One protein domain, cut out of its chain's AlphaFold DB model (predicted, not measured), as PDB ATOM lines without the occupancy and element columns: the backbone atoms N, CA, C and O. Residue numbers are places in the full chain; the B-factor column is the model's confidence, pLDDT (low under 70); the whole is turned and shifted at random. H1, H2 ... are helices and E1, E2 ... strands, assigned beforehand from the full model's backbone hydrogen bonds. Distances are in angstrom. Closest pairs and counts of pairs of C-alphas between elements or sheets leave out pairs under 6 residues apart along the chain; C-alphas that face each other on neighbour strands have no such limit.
ATOM      1  N   ARG A  50      49.363 123.586  66.073       75.06
ATOM      2  CA  ARG A  50      49.642 124.712  65.164       75.06
ATOM      3  C   ARG A  50      51.006 125.316  65.471       75.06
ATOM      4  O   ARG A  50      51.258 125.785  66.575       75.06
ATOM      5  N   ILE A  51      51.853 125.366  64.458       79.88
ATOM      6  CA  ILE A  51      53.135 126.054  64.461       79.88
ATOM      7  C   ILE A  51      52.902 127.426  63.831       79.88
ATOM      8  O   ILE A  51      52.806 127.561  62.609       79.88
ATOM      9  N   GLU A  52      52.766 128.439  64.689       77.88
ATOM     10  CA  GLU A  52      52.643 129.841  64.276       77.88
ATOM     11  C   GLU A  52      53.902 130.298  63.521       77.88
ATOM     12  O   GLU A  52      55.001 129.777  63.733       77.88
ATOM     13  N   THR A  53      53.764 131.333  62.690       83.88
ATOM     14  CA  THR A  53      54.854 131.876  61.864       83.88
ATOM     15  C   THR A  53      56.119 132.174  62.656       83.88
ATOM     16  O   THR A  53      57.214 131.861  62.199       83.88
ATOM     17  N   LYS A  54      55.992 132.740  63.864       84.31
ATOM     18  CA  LYS A  54      57.146 133.042  64.721       84.31
ATOM     19  C   LYS A  54      57.879 131.770  65.155       84.31
ATOM     20  O   LYS A  54      59.095 131.695  65.025       84.31
ATOM     21  N   THR A  55      57.143 130.759  65.606       84.31
ATOM     22  CA  THR A  55      57.710 129.461  65.996       84.31
ATOM     23  C   THR A  55      58.367 128.769  64.808       84.31
ATOM     24  O   THR A  55      59.477 128.256  64.928       84.31
ATOM     25  N   LEU A  56      57.715 128.798  63.641       88.69
ATOM     26  CA  LEU A  56      58.274 128.248  62.412       88.69
ATOM     27  C   LEU A  56      59.562 128.983  62.017       88.69
ATOM     28  O   LEU A  56      60.561 128.353  61.683       88.69
ATOM     29  N   PHE A  57      59.573 130.310  62.104       89.75
ATOM     30  CA  PHE A  57      60.750 131.132  61.844       89.75
ATOM     31  C   PHE A  57      61.918 130.779  62.774       89.75
ATOM     32  O   PHE A  57      63.039 130.561  62.301       89.75
ATOM     33  N   ASP A  58      61.665 130.681  64.081       90.06
ATOM     34  CA  ASP A  58      62.684 130.336  65.072       90.06
ATOM     35  C   ASP A  58      63.213 128.907  64.859       90.06
ATOM     36  O   ASP A  58      64.429 128.686  64.901       90.06
ATOM     37  N   LEU A  59      62.335 127.966  64.496       91.44
ATOM     38  CA  LEU A  59      62.700 126.596  64.136       91.44
ATOM     39  C   LEU A  59      63.615 126.550  62.912       91.44
ATOM     40  O   LEU A  59      64.704 125.982  62.968       91.44
ATOM     41  N   ILE A  60      63.220 127.187  61.807       92.88
ATOM     42  CA  ILE A  60      64.010 127.213  60.568       92.88
ATOM     43  C   ILE A  60      65.345 127.936  60.789       92.88
ATOM     44  O   ILE A  60      66.365 127.529  60.225       92.88
ATOM     45  N   LYS A  61      65.402 128.940  61.675       92.88
ATOM     46  CA  LYS A  61      66.675 129.537  62.097       92.88
ATOM     47  C   LYS A  61      67.541 128.568  62.891       92.88
ATOM     48  O   LYS A  61      68.743 128.545  62.634       92.88
ATOM     49  N   ALA A  62      66.984 127.794  63.820       92.62
ATOM     50  CA  ALA A  62      67.734 126.788  64.572       92.62
ATOM     51  C   ALA A  62      68.278 125.684  63.652       92.62
ATOM     52  O   ALA A  62      69.469 125.369  63.702       92.62
ATOM     53  N   VAL A  63      67.452 125.190  62.727       92.81
ATOM     54  CA  VAL A  63      67.862 124.216  61.706       92.81
ATOM     55  C   VAL A  63      68.957 124.803  60.803       92.81
ATOM     56  O   VAL A  63      69.975 124.161  60.545       92.81
ATOM     57  N   GLY A  64      68.798 126.057  60.369       91.81
ATOM     58  CA  GLY A  64      69.786 126.772  59.561       91.81
ATOM     59  C   GLY A  64      71.119 127.007  60.280       91.81
ATOM     60  O   GLY A  64      72.165 126.942  59.637       91.81
ATOM     61  N   LYS A  65      71.116 127.209  61.606       93.19
ATOM     62  CA  LYS A  65      72.347 127.251  62.420       93.19
ATOM     63  C   LYS A  65      73.050 125.895  62.460       93.19
ATOM     64  O   LYS A  65      74.274 125.863  62.425       93.19
ATOM     65  N   ARG A  66      72.286 124.801  62.533       92.00
ATOM     66  CA  ARG A  66      72.824 123.437  62.615       92.00
ATOM     67  C   ARG A  66      73.420 122.962  61.291       92.00
ATOM     68  O   ARG A  66      74.556 122.509  61.264       92.00
ATOM     69  N   TYR A  67      72.665 123.077  60.200       92.81
ATOM     70  CA  TYR A  67      73.051 122.514  58.900       92.81
ATOM     71  C   TYR A  67      73.681 123.527  57.938       92.81
ATOM     72  O   TYR A  67      74.324 123.145  56.960       92.81
ATOM     73  N   GLY A  68      73.532 124.821  58.220       92.00
ATOM     74  CA  GLY A  68      74.058 125.916  57.417       92.00
ATOM     75  C   GLY A  68      73.003 126.561  56.518       92.00
ATOM     76  O   GLY A  68      72.296 125.903  55.758       92.00
ATOM     77  N   TYR A  69      72.962 127.895  56.532       93.81
ATOM     78  CA  TYR A  69      71.953 128.683  55.815       93.81
ATOM     79  C   TYR A  69      72.013 128.605  54.281       93.81
ATOM     80  O   TYR A  69      71.065 129.007  53.610       93.81
ATOM     81  N   ARG A  70      73.131 128.122  53.724       93.38
ATOM     82  CA  ARG A  70      73.329 127.968  52.274       93.38
ATOM     83  C   ARG A  70      72.760 126.664  51.723       93.38
ATOM     84  O   ARG A  70      72.540 126.600  50.518       93.38
ATOM     85  N   LYS A  71      72.534 125.655  52.573       94.44
ATOM     86  CA  LYS A  71      71.925 124.398  52.134       94.44
ATOM     87  C   LYS A  71      70.493 124.646  51.686       94.44
ATOM     88  O   LYS A  71      69.791 125.493  52.249       94.44
ATOM     89  N   SER A  72      70.086 123.909  50.665       94.88
ATOM     90  CA  SER A  72      68.719 123.907  50.173       94.88
ATOM     91  C   SER A  72      67.775 123.230  51.164       94.88
ATOM     92  O   SER A  72      68.177 122.358  51.938       94.88
ATOM     93  N   ILE A  73      66.496 123.600  51.117       91.75
ATOM     94  CA  ILE A  73      65.449 122.973  51.938       91.75
ATOM     95  C   ILE A  73      65.415 121.454  51.692       91.75
ATOM     96  O   ILE A  73      65.241 120.679  52.628       91.75
ATOM     97  N   ARG A  74      65.621 121.015  50.440       91.31
ATOM     98  CA  ARG A  74      65.665 119.590  50.080       91.31
ATOM     99  C   ARG A  74      66.850 118.859  50.712       91.31
ATOM    100  O   ARG A  74      66.654 117.769  51.235       91.31
ATOM    101  N   GLU A  75      68.049 119.436  50.670       93.50
ATOM    102  CA  GLU A  75      69.232 118.830  51.301       93.50
ATOM    103  C   GLU A  75      69.055 118.726  52.815       93.50
ATOM    104  O   GLU A  75      69.379 117.705  53.408       93.50
ATOM    105  N   VAL A  76      68.512 119.767  53.449       92.94
ATOM    106  CA  VAL A  76      68.247 119.750  54.892       92.94
ATOM    107  C   VAL A  76      67.204 118.690  55.251       92.94
ATOM    108  O   VAL A  76      67.403 117.965  56.218       92.94
ATOM    109  N   HIS A  77      66.138 118.543  54.456       91.56
ATOM    110  CA  HIS A  77      65.159 117.470  54.650       91.56
ATOM    111  C   HIS A  77      65.819 116.081  54.614       91.56
ATOM    112  O   HIS A  77      65.537 115.256  55.475       91.56
ATOM    113  N   GLN A  78      66.715 115.830  53.654       91.56
ATOM    114  CA  GLN A  78      67.447 114.559  53.561       91.56
ATOM    115  C   GLN A  78      68.356 114.324  54.776       91.56
ATOM    116  O   GLN A  78      68.355 113.235  55.333       91.56
ATOM    117  N   LEU A  79      69.067 115.355  55.242       93.19
ATOM    118  CA  LEU A  79      69.914 115.248  56.436       93.19
ATOM    119  C   LEU A  79      69.106 114.930  57.700       93.19
ATOM    120  O   LEU A  79      69.548 114.143  58.530       93.19
ATOM    121  N   ILE A  80      67.909 115.505  57.845       90.12
ATOM    122  CA  ILE A  80      67.007 115.189  58.963       90.12
ATOM    123  C   ILE A  80      66.557 113.722  58.889       90.12
ATOM    124  O   ILE A  80      66.537 113.040  59.913       90.12
ATOM    125  N   GLU A  81      66.232 113.233  57.689       89.19
ATOM    126  CA  GLU A  81      65.810 111.846  57.447       89.19
ATOM    127  C   GLU A  81      66.922 110.838  57.782       89.19
ATOM    128  O   GLU A  81      66.660 109.788  58.371       89.19
ATOM    129  N   GLU A  82      68.169 111.182  57.453       91.12
ATOM    130  CA  GLU A  82      69.352 110.360  57.719       91.12
ATOM    131  C   GLU A  82      69.762 110.375  59.199       91.12
ATOM    132  O   GLU A  82      70.034 109.321  59.779       91.12
ATOM    133  N   GLU A  83      69.807 111.556  59.825       91.06
ATOM    134  CA  GLU A  83      70.342 111.723  61.183       91.06
ATOM    135  C   GLU A  83      69.318 111.425  62.293       91.06
ATOM    136  O   GLU A  83      69.730 111.169  63.425       91.06
ATOM    137  N   LYS A  84      68.006 111.453  61.995       87.38
ATOM    138  CA  LYS A  84      66.904 111.213  62.956       87.38
ATOM    139  C   LYS A  84      67.028 112.035  64.242       87.38
ATOM    140  O   LYS A  84      66.981 111.517  65.357       87.38
ATOM    141  N   ILE A  85      67.232 113.335  64.075       85.12
ATOM    142  CA  ILE A  85      67.483 114.258  65.183       85.12
ATOM    143  C   ILE A  85      66.192 114.851  65.741       85.12
ATOM    144  O   ILE A  85      65.213 115.014  65.017       85.12
ATOM    145  N   SER A  86      66.236 115.292  66.995       84.69
ATOM    146  CA  SER A  86      65.304 116.295  67.503       84.69
ATOM    147  C   SER A  86      65.970 117.671  67.574       84.69
ATOM    148  O   SER A  86      67.198 117.802  67.675       84.69
ATOM    149  N   ILE A  87      65.157 118.722  67.461       85.06
ATOM    150  CA  ILE A  87      65.590 120.111  67.631       85.06
ATOM    151  C   ILE A  87      64.732 120.747  68.710       85.06
ATOM    152  O   ILE A  87      63.513 120.826  68.583       85.06
ATOM    153  N   GLU A  88      65.394 121.247  69.744       85.56
ATOM    154  CA  GLU A  88      64.769 122.050  70.781       85.56
ATOM    155  C   GLU A  88      64.940 123.538  70.452       85.56
ATOM    156  O   GLU A  88      66.039 123.991  70.114       85.56
ATOM    157  N   ILE A  89      63.856 124.302  70.545       81.69
ATOM    158  CA  ILE A  89      63.888 125.759  70.434       81.69
ATOM    159  C   ILE A  89      63.167 126.412  71.608       81.69
ATOM    160  O   ILE A  89      62.194 125.884  72.146       81.69
ATOM    161  N   ASP A  90      63.651 127.590  71.994       70.44
ATOM    162  CA  ASP A  90      62.944 128.458  72.928       70.44
ATOM    163  C   ASP A  90      61.689 128.987  72.233       70.44
ATOM    164  O   ASP A  90      61.777 129.730  71.253       70.44
ATOM    165  N   VAL A  91      60.516 128.595  72.722       63.69
ATOM    166  CA  VAL A  91      59.238 129.057  72.181       63.69
ATOM    167  C   VAL A  91      58.340 129.445  73.336       63.69
ATOM    168  O   VAL A  91      58.368 128.853  74.402       63.69
ATOM    169  N   LEU A  92      57.499 130.442  73.118       53.56
ATOM    170  CA  LEU A  92      56.353 130.676  73.984       53.56
ATOM    171  C   LEU A  92      55.249 129.715  73.524       53.56
ATOM    172  O   LEU A  92      54.418 130.110  72.704       53.56
ATOM    173  N   GLU A  93      55.273 128.440  73.933       50.59
ATOM    174  CA  GLU A  93      54.231 127.517  73.469       50.59
ATOM    175  C   GLU A  93      52.871 127.875  74.078       50.59
ATOM    176  O   GLU A  93      52.723 128.011  75.297       50.59
ATOM    177  N   LYS A  94      51.886 128.029  73.187       53.62
ATOM    178  CA  LYS A  94      50.462 128.146  73.489       53.62
ATOM    179  C   LYS A  94      49.850 126.782  73.209       53.62
ATOM    180  O   LYS A  94      49.703 126.406  72.047       53.62
ATOM    181  N   MET A  95      49.521 126.042  74.257       45.38
ATOM    182  CA  MET A  95      48.632 124.903  74.093       45.38
ATOM    183  C   MET A  95      47.194 125.423  74.137       45.38
ATOM    184  O   MET A  95      46.839 126.162  75.048       45.38
ATOM    185  N   GLU A  96      46.419 125.016  73.132       43.97
ATOM    186  CA  GLU A  96      44.955 125.079  73.057       43.97
ATOM    187  C   GLU A  96      44.325 126.408  72.601       43.97
ATOM    188  O   GLU A  96      44.465 127.451  73.229       43.97
ATOM    189  N   GLY A  97      43.557 126.320  71.503       48.62
ATOM    190  CA  GLY A  97      42.478 127.236  71.121       48.62
ATOM    191  C   GLY A  97      42.835 128.713  70.906       48.62
ATOM    192  O   GLY A  97      43.804 129.277  71.405       48.62
ATOM    193  N   GLN A  98      41.988 129.433  70.171       47.25
ATOM    194  CA  GLN A  98      42.099 130.899  70.135       47.25
ATOM    195  C   GLN A  98      41.761 131.527  71.506       47.25
ATOM    196  O   GLN A  98      42.192 132.645  71.785       47.25
ATOM    197  N   LEU A  99      41.043 130.781  72.358       40.78
ATOM    198  CA  LEU A  99      40.496 131.208  73.648       40.78
ATOM    199  C   LEU A  99      41.394 130.909  74.867       40.78
ATOM    200  O   LEU A  99      41.233 131.579  75.881       40.78
ATOM    201  N   LEU A 100      42.353 129.972  74.791       41.75
ATOM    202  CA  LEU A 100      43.161 129.528  75.950       41.75
ATOM    203  C   LEU A 100      44.640 129.960  75.881       41.75
ATOM    204  O   LEU A 100      45.493 129.460  76.609       41.75
ATOM    205  N   ARG A 101      44.941 130.963  75.049       50.56
ATOM    206  CA  ARG A 101      46.290 131.506  74.808       50.56
ATOM    207  C   ARG A 101      46.957 132.036  76.089       50.56
ATOM    208  O   ARG A 101      46.815 133.216  76.408       50.56
ATOM    209  N   GLN A 102      47.760 131.215  76.765       44.88
ATOM    210  CA  GLN A 102      48.688 131.660  77.814       44.88
ATOM    211  C   GLN A 102      50.145 131.308  77.459       44.88
ATOM    212  O   GLN A 102      50.399 130.209  76.967       44.88
ATOM    213  N   PRO A 103      51.113 132.224  77.662       50.34
ATOM    214  CA  PRO A 103      52.533 131.940  77.463       50.34
ATOM    215  C   PRO A 103      53.056 131.016  78.572       50.34
ATOM    216  O   PRO A 103      52.827 131.285  79.748       50.34
ATOM    217  N   THR A 104      53.760 129.937  78.210       53.19
ATOM    218  CA  THR A 104      54.234 128.936  79.187       53.19
ATOM    219  C   THR A 104      55.741 128.952  79.467       53.19
ATOM    220  O   THR A 104      56.185 128.121  80.251       53.19
ATOM    221  N   ASP A 105      56.530 129.870  78.887       58.81
ATOM    222  CA  ASP A 105      58.004 129.974  79.048       58.81
ATOM    223  C   ASP A 105      58.779 128.641  78.873       58.81
ATOM    224  O   ASP A 105      59.927 128.506  79.299       58.81
ATOM    225  N   LYS A 106      58.165 127.632  78.242       66.44
ATOM    226  CA  LYS A 106      58.718 126.284  78.069       66.44
ATOM    227  C   LYS A 106      59.324 126.123  76.684       66.44
ATOM    228  O   LYS A 106      58.690 126.436  75.682       66.44
ATOM    229  N   LYS A 107      60.522 125.547  76.632       75.00
ATOM    230  CA  LYS A 107      61.129 125.103  75.379       75.00
ATOM    231  C   LYS A 107      60.271 124.042  74.703       75.00
ATOM    232  O   LYS A 107      59.653 123.211  75.367       75.00
ATOM    233  N   ILE A 108      60.274 124.078  73.378       77.81
ATOM    234  CA  ILE A 108      59.616 123.088  72.542       77.81
ATOM    235  C   ILE A 108      60.671 122.181  71.931       77.81
ATOM    236  O   ILE A 108      61.580 122.660  71.253       77.81
ATOM    237  N   GLU A 109      60.465 120.876  72.066       84.25
ATOM    238  CA  GLU A 109      61.142 119.875  71.253       84.25
ATOM    239  C   GLU A 109      60.313 119.542  70.001       84.25
ATOM    240  O   GLU A 109      59.098 119.331  70.071       84.25
ATOM    241  N   PHE A 110      60.988 119.507  68.852       86.50
ATOM    242  CA  PHE A 110      60.483 118.960  67.597       86.50
ATOM    243  C   PHE A 110      61.213 117.655  67.304       86.50
ATOM    244  O   PHE A 110      62.437 117.646  67.149       86.50
ATOM    245  N   SER A 111      60.454 116.566  67.219       87.12
ATOM    246  CA  SER A 111      60.957 115.247  66.827       87.12
ATOM    247  C   SER A 111      61.376 115.203  65.354       87.12
ATOM    248  O   SER A 111      60.959 116.036  64.548       87.12
ATOM    249  N   ASP A 112      62.156 114.192  64.974       86.62
ATOM    250  CA  ASP A 112      62.567 113.938  63.588       86.62
ATOM    251  C   ASP A 112      61.362 113.864  62.638       86.62
ATOM    252  O   ASP A 112      61.351 114.498  61.583       86.62
ATOM    253  N   LYS A 113      60.298 113.167  63.046       85.75
ATOM    254  CA  LYS A 113      59.059 113.046  62.266       85.75
ATOM    255  C   LYS A 113      58.358 114.385  62.065       85.75
ATOM    256  O   LYS A 113      57.904 114.680  60.959       85.75
ATOM    257  N   GLU A 114      58.277 115.204  63.113       84.69
ATOM    258  CA  GLU A 114      57.697 116.546  63.014       84.69
ATOM    259  C   GLU A 114      58.542 117.440  62.107       84.69
ATOM    260  O   GLU A 114      57.992 118.147  61.265       84.69
ATOM    261  N   LEU A 115      59.871 117.373  62.217       89.12
ATOM    262  CA  LEU A 115      60.783 118.113  61.349       89.12
ATOM    263  C   LEU A 115      60.616 117.712  59.879       89.12
ATOM    264  O   LEU A 115      60.498 118.589  59.022       89.12
ATOM    265  N   LEU A 116      60.540 116.414  59.573       88.75
ATOM    266  CA  LEU A 116      60.298 115.929  58.211       88.75
ATOM    267  C   LEU A 116      58.962 116.433  57.662       88.75
ATOM    268  O   LEU A 116      58.902 116.951  56.543       88.75
ATOM    269  N   TYR A 117      57.902 116.361  58.465       85.75
ATOM    270  CA  TYR A 117      56.590 116.880  58.087       85.75
ATOM    271  C   TYR A 117      56.632 118.387  57.803       85.75
ATOM    272  O   TYR A 117      56.169 118.844  56.753       85.75
ATOM    273  N   ILE A 118      57.247 119.160  58.701       88.81
ATOM    274  CA  ILE A 118      57.418 120.610  58.567       88.81
ATOM    275  C   ILE A 118      58.164 120.943  57.280       88.81
ATOM    276  O   ILE A 118      57.714 121.796  56.519       88.81
ATOM    277  N   PHE A 119      59.268 120.253  56.993       89.94
ATOM    278  CA  PHE A 119      60.047 120.497  55.784       89.94
ATOM    279  C   PHE A 119      59.307 120.076  54.512       89.94
ATOM    280  O   PHE A 119      59.431 120.753  53.491       89.94
ATOM    281  N   ASN A 120      58.486 119.027  54.553       86.94
ATOM    282  CA  ASN A 120      57.616 118.675  53.431       86.94
ATOM    283  C   ASN A 120      56.552 119.745  53.170       86.94
ATOM    284  O   ASN A 120      56.391 120.174  52.027       86.94
ATOM    285  N   LYS A 121      55.887 120.260  54.210       84.81
ATOM    286  CA  LYS A 121      54.945 121.385  54.062       84.81
ATOM    287  C   LYS A 121      55.642 122.673  53.629       84.81
ATOM    288  O   LYS A 121      55.109 123.409  52.800       84.81
ATOM    289  N   LEU A 122      56.854 122.929  54.116       86.50
ATOM    290  CA  LEU A 122      57.650 124.081  53.700       86.50
ATOM    291  C   LEU A 122      57.964 124.018  52.203       86.50
ATOM    292  O   LEU A 122      57.843 125.027  51.518       86.50
ATOM    293  N   ARG A 123      58.277 122.826  51.675       86.19
ATOM    294  CA  ARG A 123      58.543 122.597  50.244       86.19
ATOM    295  C   ARG A 123      57.335 122.831  49.333       86.19
ATOM    296  O   ARG A 123      57.533 123.086  48.148       86.19
ATOM    297  N   LEU A 124      56.113 122.741  49.864       82.19
ATOM    298  CA  LEU A 124      54.887 123.080  49.132       82.19
ATOM    299  C   LEU A 124      54.697 124.595  48.986       82.19
ATOM    300  O   LEU A 124      54.118 125.040  48.002       82.19
ATOM    301  N   ASN A 125      55.199 125.373  49.945       80.88
ATOM    302  CA  ASN A 125      55.095 126.833  49.944       80.88
ATOM    303  C   ASN A 125      56.329 127.504  49.321       80.88
ATOM    304  O   ASN A 125      56.237 128.571  48.722       80.88
ATOM    305  N   ILE A 126      57.500 126.876  49.449       87.12
ATOM    306  CA  ILE A 126      58.792 127.403  49.010       87.12
ATOM    307  C   ILE A 126      59.518 126.313  48.231       87.12
ATOM    308  O   ILE A 126      59.795 125.238  48.760       87.12
ATOM    309  N   ALA A 127      59.887 126.593  46.979       87.50
ATOM    310  CA  ALA A 127      60.538 125.598  46.131       87.50
ATOM    311  C   ALA A 127      61.798 125.011  46.796       87.50
ATOM    312  O   ALA A 127      62.682 125.742  47.242       87.50
ATOM    313  N   GLY A 128      61.898 123.678  46.836       86.31
ATOM    314  CA  GLY A 128      62.888 122.972  47.662       86.31
ATOM    315  C   GLY A 128      64.364 123.184  47.298       86.31
ATOM    316  O   GLY A 128      65.227 122.800  48.082       86.31
ATOM    317  N   HIS A 129      64.665 123.777  46.137       90.38
ATOM    318  CA  HIS A 129      66.025 124.165  45.737       90.38
ATOM    319  C   HIS A 129      66.476 125.495  46.362       90.38
ATOM    320  O   HIS A 129      67.665 125.808  46.335       90.38
ATOM    321  N   ASN A 130      65.552 126.274  46.931       94.00
ATOM    322  CA  ASN A 130      65.895 127.481  47.669       94.00
ATOM    323  C   ASN A 130      66.619 127.138  48.967       94.00
ATOM    324  O   ASN A 130      66.393 126.088  49.571       94.00
ATOM    325  N   ASN A 131      67.489 128.047  49.396       94.75
ATOM    326  CA  ASN A 131      68.282 127.874  50.604       94.75
ATOM    327  C   ASN A 131      67.519 128.264  51.878       94.75
ATOM    328  O   ASN A 131      66.492 128.944  51.843       94.75
ATOM    329  N   MET A 132      68.045 127.844  53.025       94.25
ATOM    330  CA  MET A 132      67.444 128.124  54.329       94.25
ATOM    331  C   MET A 132      67.352 129.624  54.649       94.25
ATOM    332  O   MET A 132      66.398 130.038  55.300       94.25
ATOM    333  N   ALA A 133      68.292 130.460  54.189       91.50
ATOM    334  CA  ALA A 133      68.186 131.915  54.366       91.50
ATOM    335  C   ALA A 133      66.967 132.497  53.630       91.50
ATOM    336  O   ALA A 133      66.239 133.319  54.185       91.50
ATOM    337  N   PHE A 134      66.717 132.027  52.408       92.88
ATOM    338  CA  PHE A 134      65.530 132.379  51.637       92.88
ATOM    339  C   PHE A 134      64.257 131.887  52.327       92.88
ATOM    340  O   PHE A 134      63.283 132.630  52.424       92.88
ATOM    341  N   ALA A 135      64.286 130.670  52.878       91.06
ATOM    342  CA  ALA A 135      63.149 130.123  53.606       91.06
ATOM    343  C   ALA A 135      62.744 130.994  54.806       91.06
ATOM    344  O   ALA A 135      61.567 131.303  54.975       91.06
ATOM    345  N   VAL A 136      63.722 131.456  55.594       90.94
ATOM    346  CA  VAL A 136      63.504 132.368  56.732       90.94
ATOM    347  C   VAL A 136      62.819 133.670  56.296       90.94
ATOM    348  O   VAL A 136      61.894 134.135  56.968       90.94
ATOM    349  N   ALA A 137      63.249 134.249  55.171       89.69
ATOM    350  CA  ALA A 137      62.644 135.465  54.632       89.69
ATOM    351  C   ALA A 137      61.186 135.226  54.201       89.69
ATOM    352  O   ALA A 137      60.298 135.971  54.609       89.69
ATOM    353  N   GLN A 138      60.931 134.145  53.458       90.44
ATOM    354  CA  GLN A 138      59.595 133.821  52.948       90.44
ATOM    355  C   GLN A 138      58.586 133.493  54.050       90.44
ATOM    356  O   GLN A 138      57.435 133.909  53.956       90.44
ATOM    357  N   ILE A 139      59.007 132.810  55.120       88.12
ATOM    358  CA  ILE A 139      58.129 132.534  56.270       88.12
ATOM    359  C   ILE A 139      57.597 133.837  56.867       88.12
ATOM    360  O   ILE A 139      56.406 133.937  57.149       88.12
ATOM    361  N   SER A 140      58.469 134.838  57.017       82.44
ATOM    362  CA  SER A 140      58.096 136.138  57.582       82.44
ATOM    363  C   SER A 140      57.206 136.941  56.632       82.44
ATOM    364  O   SER A 140      56.240 137.553  57.073       82.44
ATOM    365  N   GLU A 141      57.525 136.934  55.337       87.50
ATOM    366  CA  GLU A 141      56.810 137.708  54.316       87.50
ATOM    367  C   GLU A 141      55.399 137.165  54.054       87.50
ATOM    368  O   GLU A 141      54.443 137.931  53.971       87.50
ATOM    369  N   GLN A 142      55.254 135.842  53.974       86.06
ATOM    370  CA  GLN A 142      53.989 135.190  53.628       86.06
ATOM    371  C   GLN A 142      53.165 134.768  54.851       86.06
ATOM    372  O   GLN A 142      52.101 134.176  54.692       86.06
ATOM    373  N   SER A 143      53.643 135.055  56.069       81.38
ATOM    374  CA  SER A 143      53.010 134.605  57.317       81.38
ATOM    375  C   SER A 143      52.711 133.101  57.310       81.38
ATOM    376  O   SER A 143      51.613 132.668  57.656       81.38
ATOM    377  N   ILE A 144      53.687 132.295  56.873       79.81
ATOM    378  CA  ILE A 144      53.515 130.842  56.743       79.81
ATOM    379  C   ILE A 144      53.269 130.245  58.126       79.81
ATOM    380  O   ILE A 144      53.973 130.557  59.087       79.81
ATOM    381  N   GLU A 145      52.299 129.345  58.209       81.19
ATOM    382  CA  GLU A 145      51.999 128.548  59.391       81.19
ATOM    383  C   GLU A 145      51.845 127.087  58.987       81.19
ATOM    384  O   GLU A 145      51.457 126.774  57.858       81.19
ATOM    385  N   ILE A 146      52.148 126.179  59.910       78.38
ATOM    386  CA  ILE A 146      52.037 124.739  59.673       78.38
ATOM    387  C   ILE A 146      51.161 124.135  60.757       78.38
ATOM    388  O   ILE A 146      51.316 124.437  61.936       78.38
ATOM    389  N   VAL A 147      50.239 123.269  60.358       75.19
ATOM    390  CA  VAL A 147      49.407 122.493  61.276       75.19
ATOM    391  C   VAL A 147      49.846 121.042  61.171       75.19
ATOM    392  O   VAL A 147      49.890 120.505  60.071       75.19
ATOM    393  N   ILE A 148      50.186 120.435  62.305       73.94
ATOM    394  CA  ILE A 148      50.522 119.016  62.435       73.94
ATOM    395  C   ILE A 148      49.342 118.324  63.113       73.94
ATOM    396  O   ILE A 148      48.876 118.785  64.155       73.94
ATOM    397  N   ARG A 149      48.865 117.221  62.540       70.50
ATOM    398  CA  ARG A 149      47.830 116.366  63.135       70.50
ATOM    399  C   ARG A 149      48.448 115.026  63.506       70.50
ATOM    400  O   ARG A 149      49.279 114.518  62.758       70.50
ATOM    401  N   LYS A 150      48.057 114.454  64.646       56.25
ATOM    402  CA  LYS A 150      48.705 113.263  65.222       56.25
ATOM    403  C   LYS A 150      48.619 112.012  64.329       56.25
ATOM    404  O   LYS A 150      49.473 111.141  64.467       56.25
TER     405      LYS A 150
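AT A GLANCE: This is residues 50 to 150 of the 157 residues of an uncharacterized protein of Bacillus cereus (UniProt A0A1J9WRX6). Two pairs of antiparallel helices, H1 with H4 and H2 with H3, each side by side within its pair, are set steeply across each other; a small hairpin of strands, E1 and E2, packs on H1 through E1, and the strand E3 runs beside H3. The hairpin's loop, residues 90 to 107, reaches away from the helices and makes one end of the longest axis. The printed part has 101 residues with four named helices and three named strands, in the order H1 H2 E1 E2 H3 H4 E3; the one sheet has the order E1 - E2 and is antiparallel. The class is mostly helix, and the whole is compact, with a radius of gyration of the C-alphas of 13.1 A and spans of 38 by 28 by 24 A.

HOW THE PARTS SIT: Residues 50 to 51 pair antiparallel with residues 146 to 147 of E3, residues 146 to 149. H1, residues 53 to 67, touches H4, residues 132 to 142, at a shallow tilt of 5 degrees, opposite ways; their closest C-alphas are those of Gly 64 and Met 132, 5.9 A apart. H2, residues 73 to 83, is close to H1 but not clearly touching, at a steep tilt of 67 degrees, only just short of about perpendicular; the closest C-alphas, of Tyr 67 and Val 76, are 6.8 A apart. E1, residues 87 to 89, comes closest to H1 with the C-alphas of Ile 89 and Leu 59, 6.5 A apart. E1 and E2, residues 108 to 110, form an antiparallel hairpin at 155 degrees; N 87 and O 110, and N 108 and O 89, are within hydrogen-bond range at 2.9 A each. H3, residues 112 to 125, touches H2 at a shallow tilt of 12 degrees, opposite ways, with the C-alphas of Phe 119 and His 77 the closest at 6.0 A. H3 is near H1, with 9 pairs of C-alphas within 10 A. The closest C-alphas of H3 and E3 are those of Ile 118 and Ile 146, 6.9 A apart. E3 pairs with no named strand. In H1, H2, H3 and H4 every O i to N i+4 pair is within hydrogen-bond range.

IN THESE COORDINATES: H1 begins at C-alpha 53, (54.854, 131.876, 61.864), and is 20.7 A long. H2 is 15.4 A long, H3 20.2 A and H4 15.2 A. E1 and E2 are 6.5 A each. H3 begins at C-alpha 112, (62.567, 113.938, 63.588). E3, 10.0 A long, ends at C-alpha 149, (47.830, 116.366, 63.135).

THE WHOLE: The two C-alphas farthest apart, of Arg 70 and Leu 99, are 39.3 A apart. The printed part has no cut. The link from E1 to E2, of 18 residues, is long. The mean pLDDT of the printed part is 81.1; residues 91 to 106 and residue 150 are under 70.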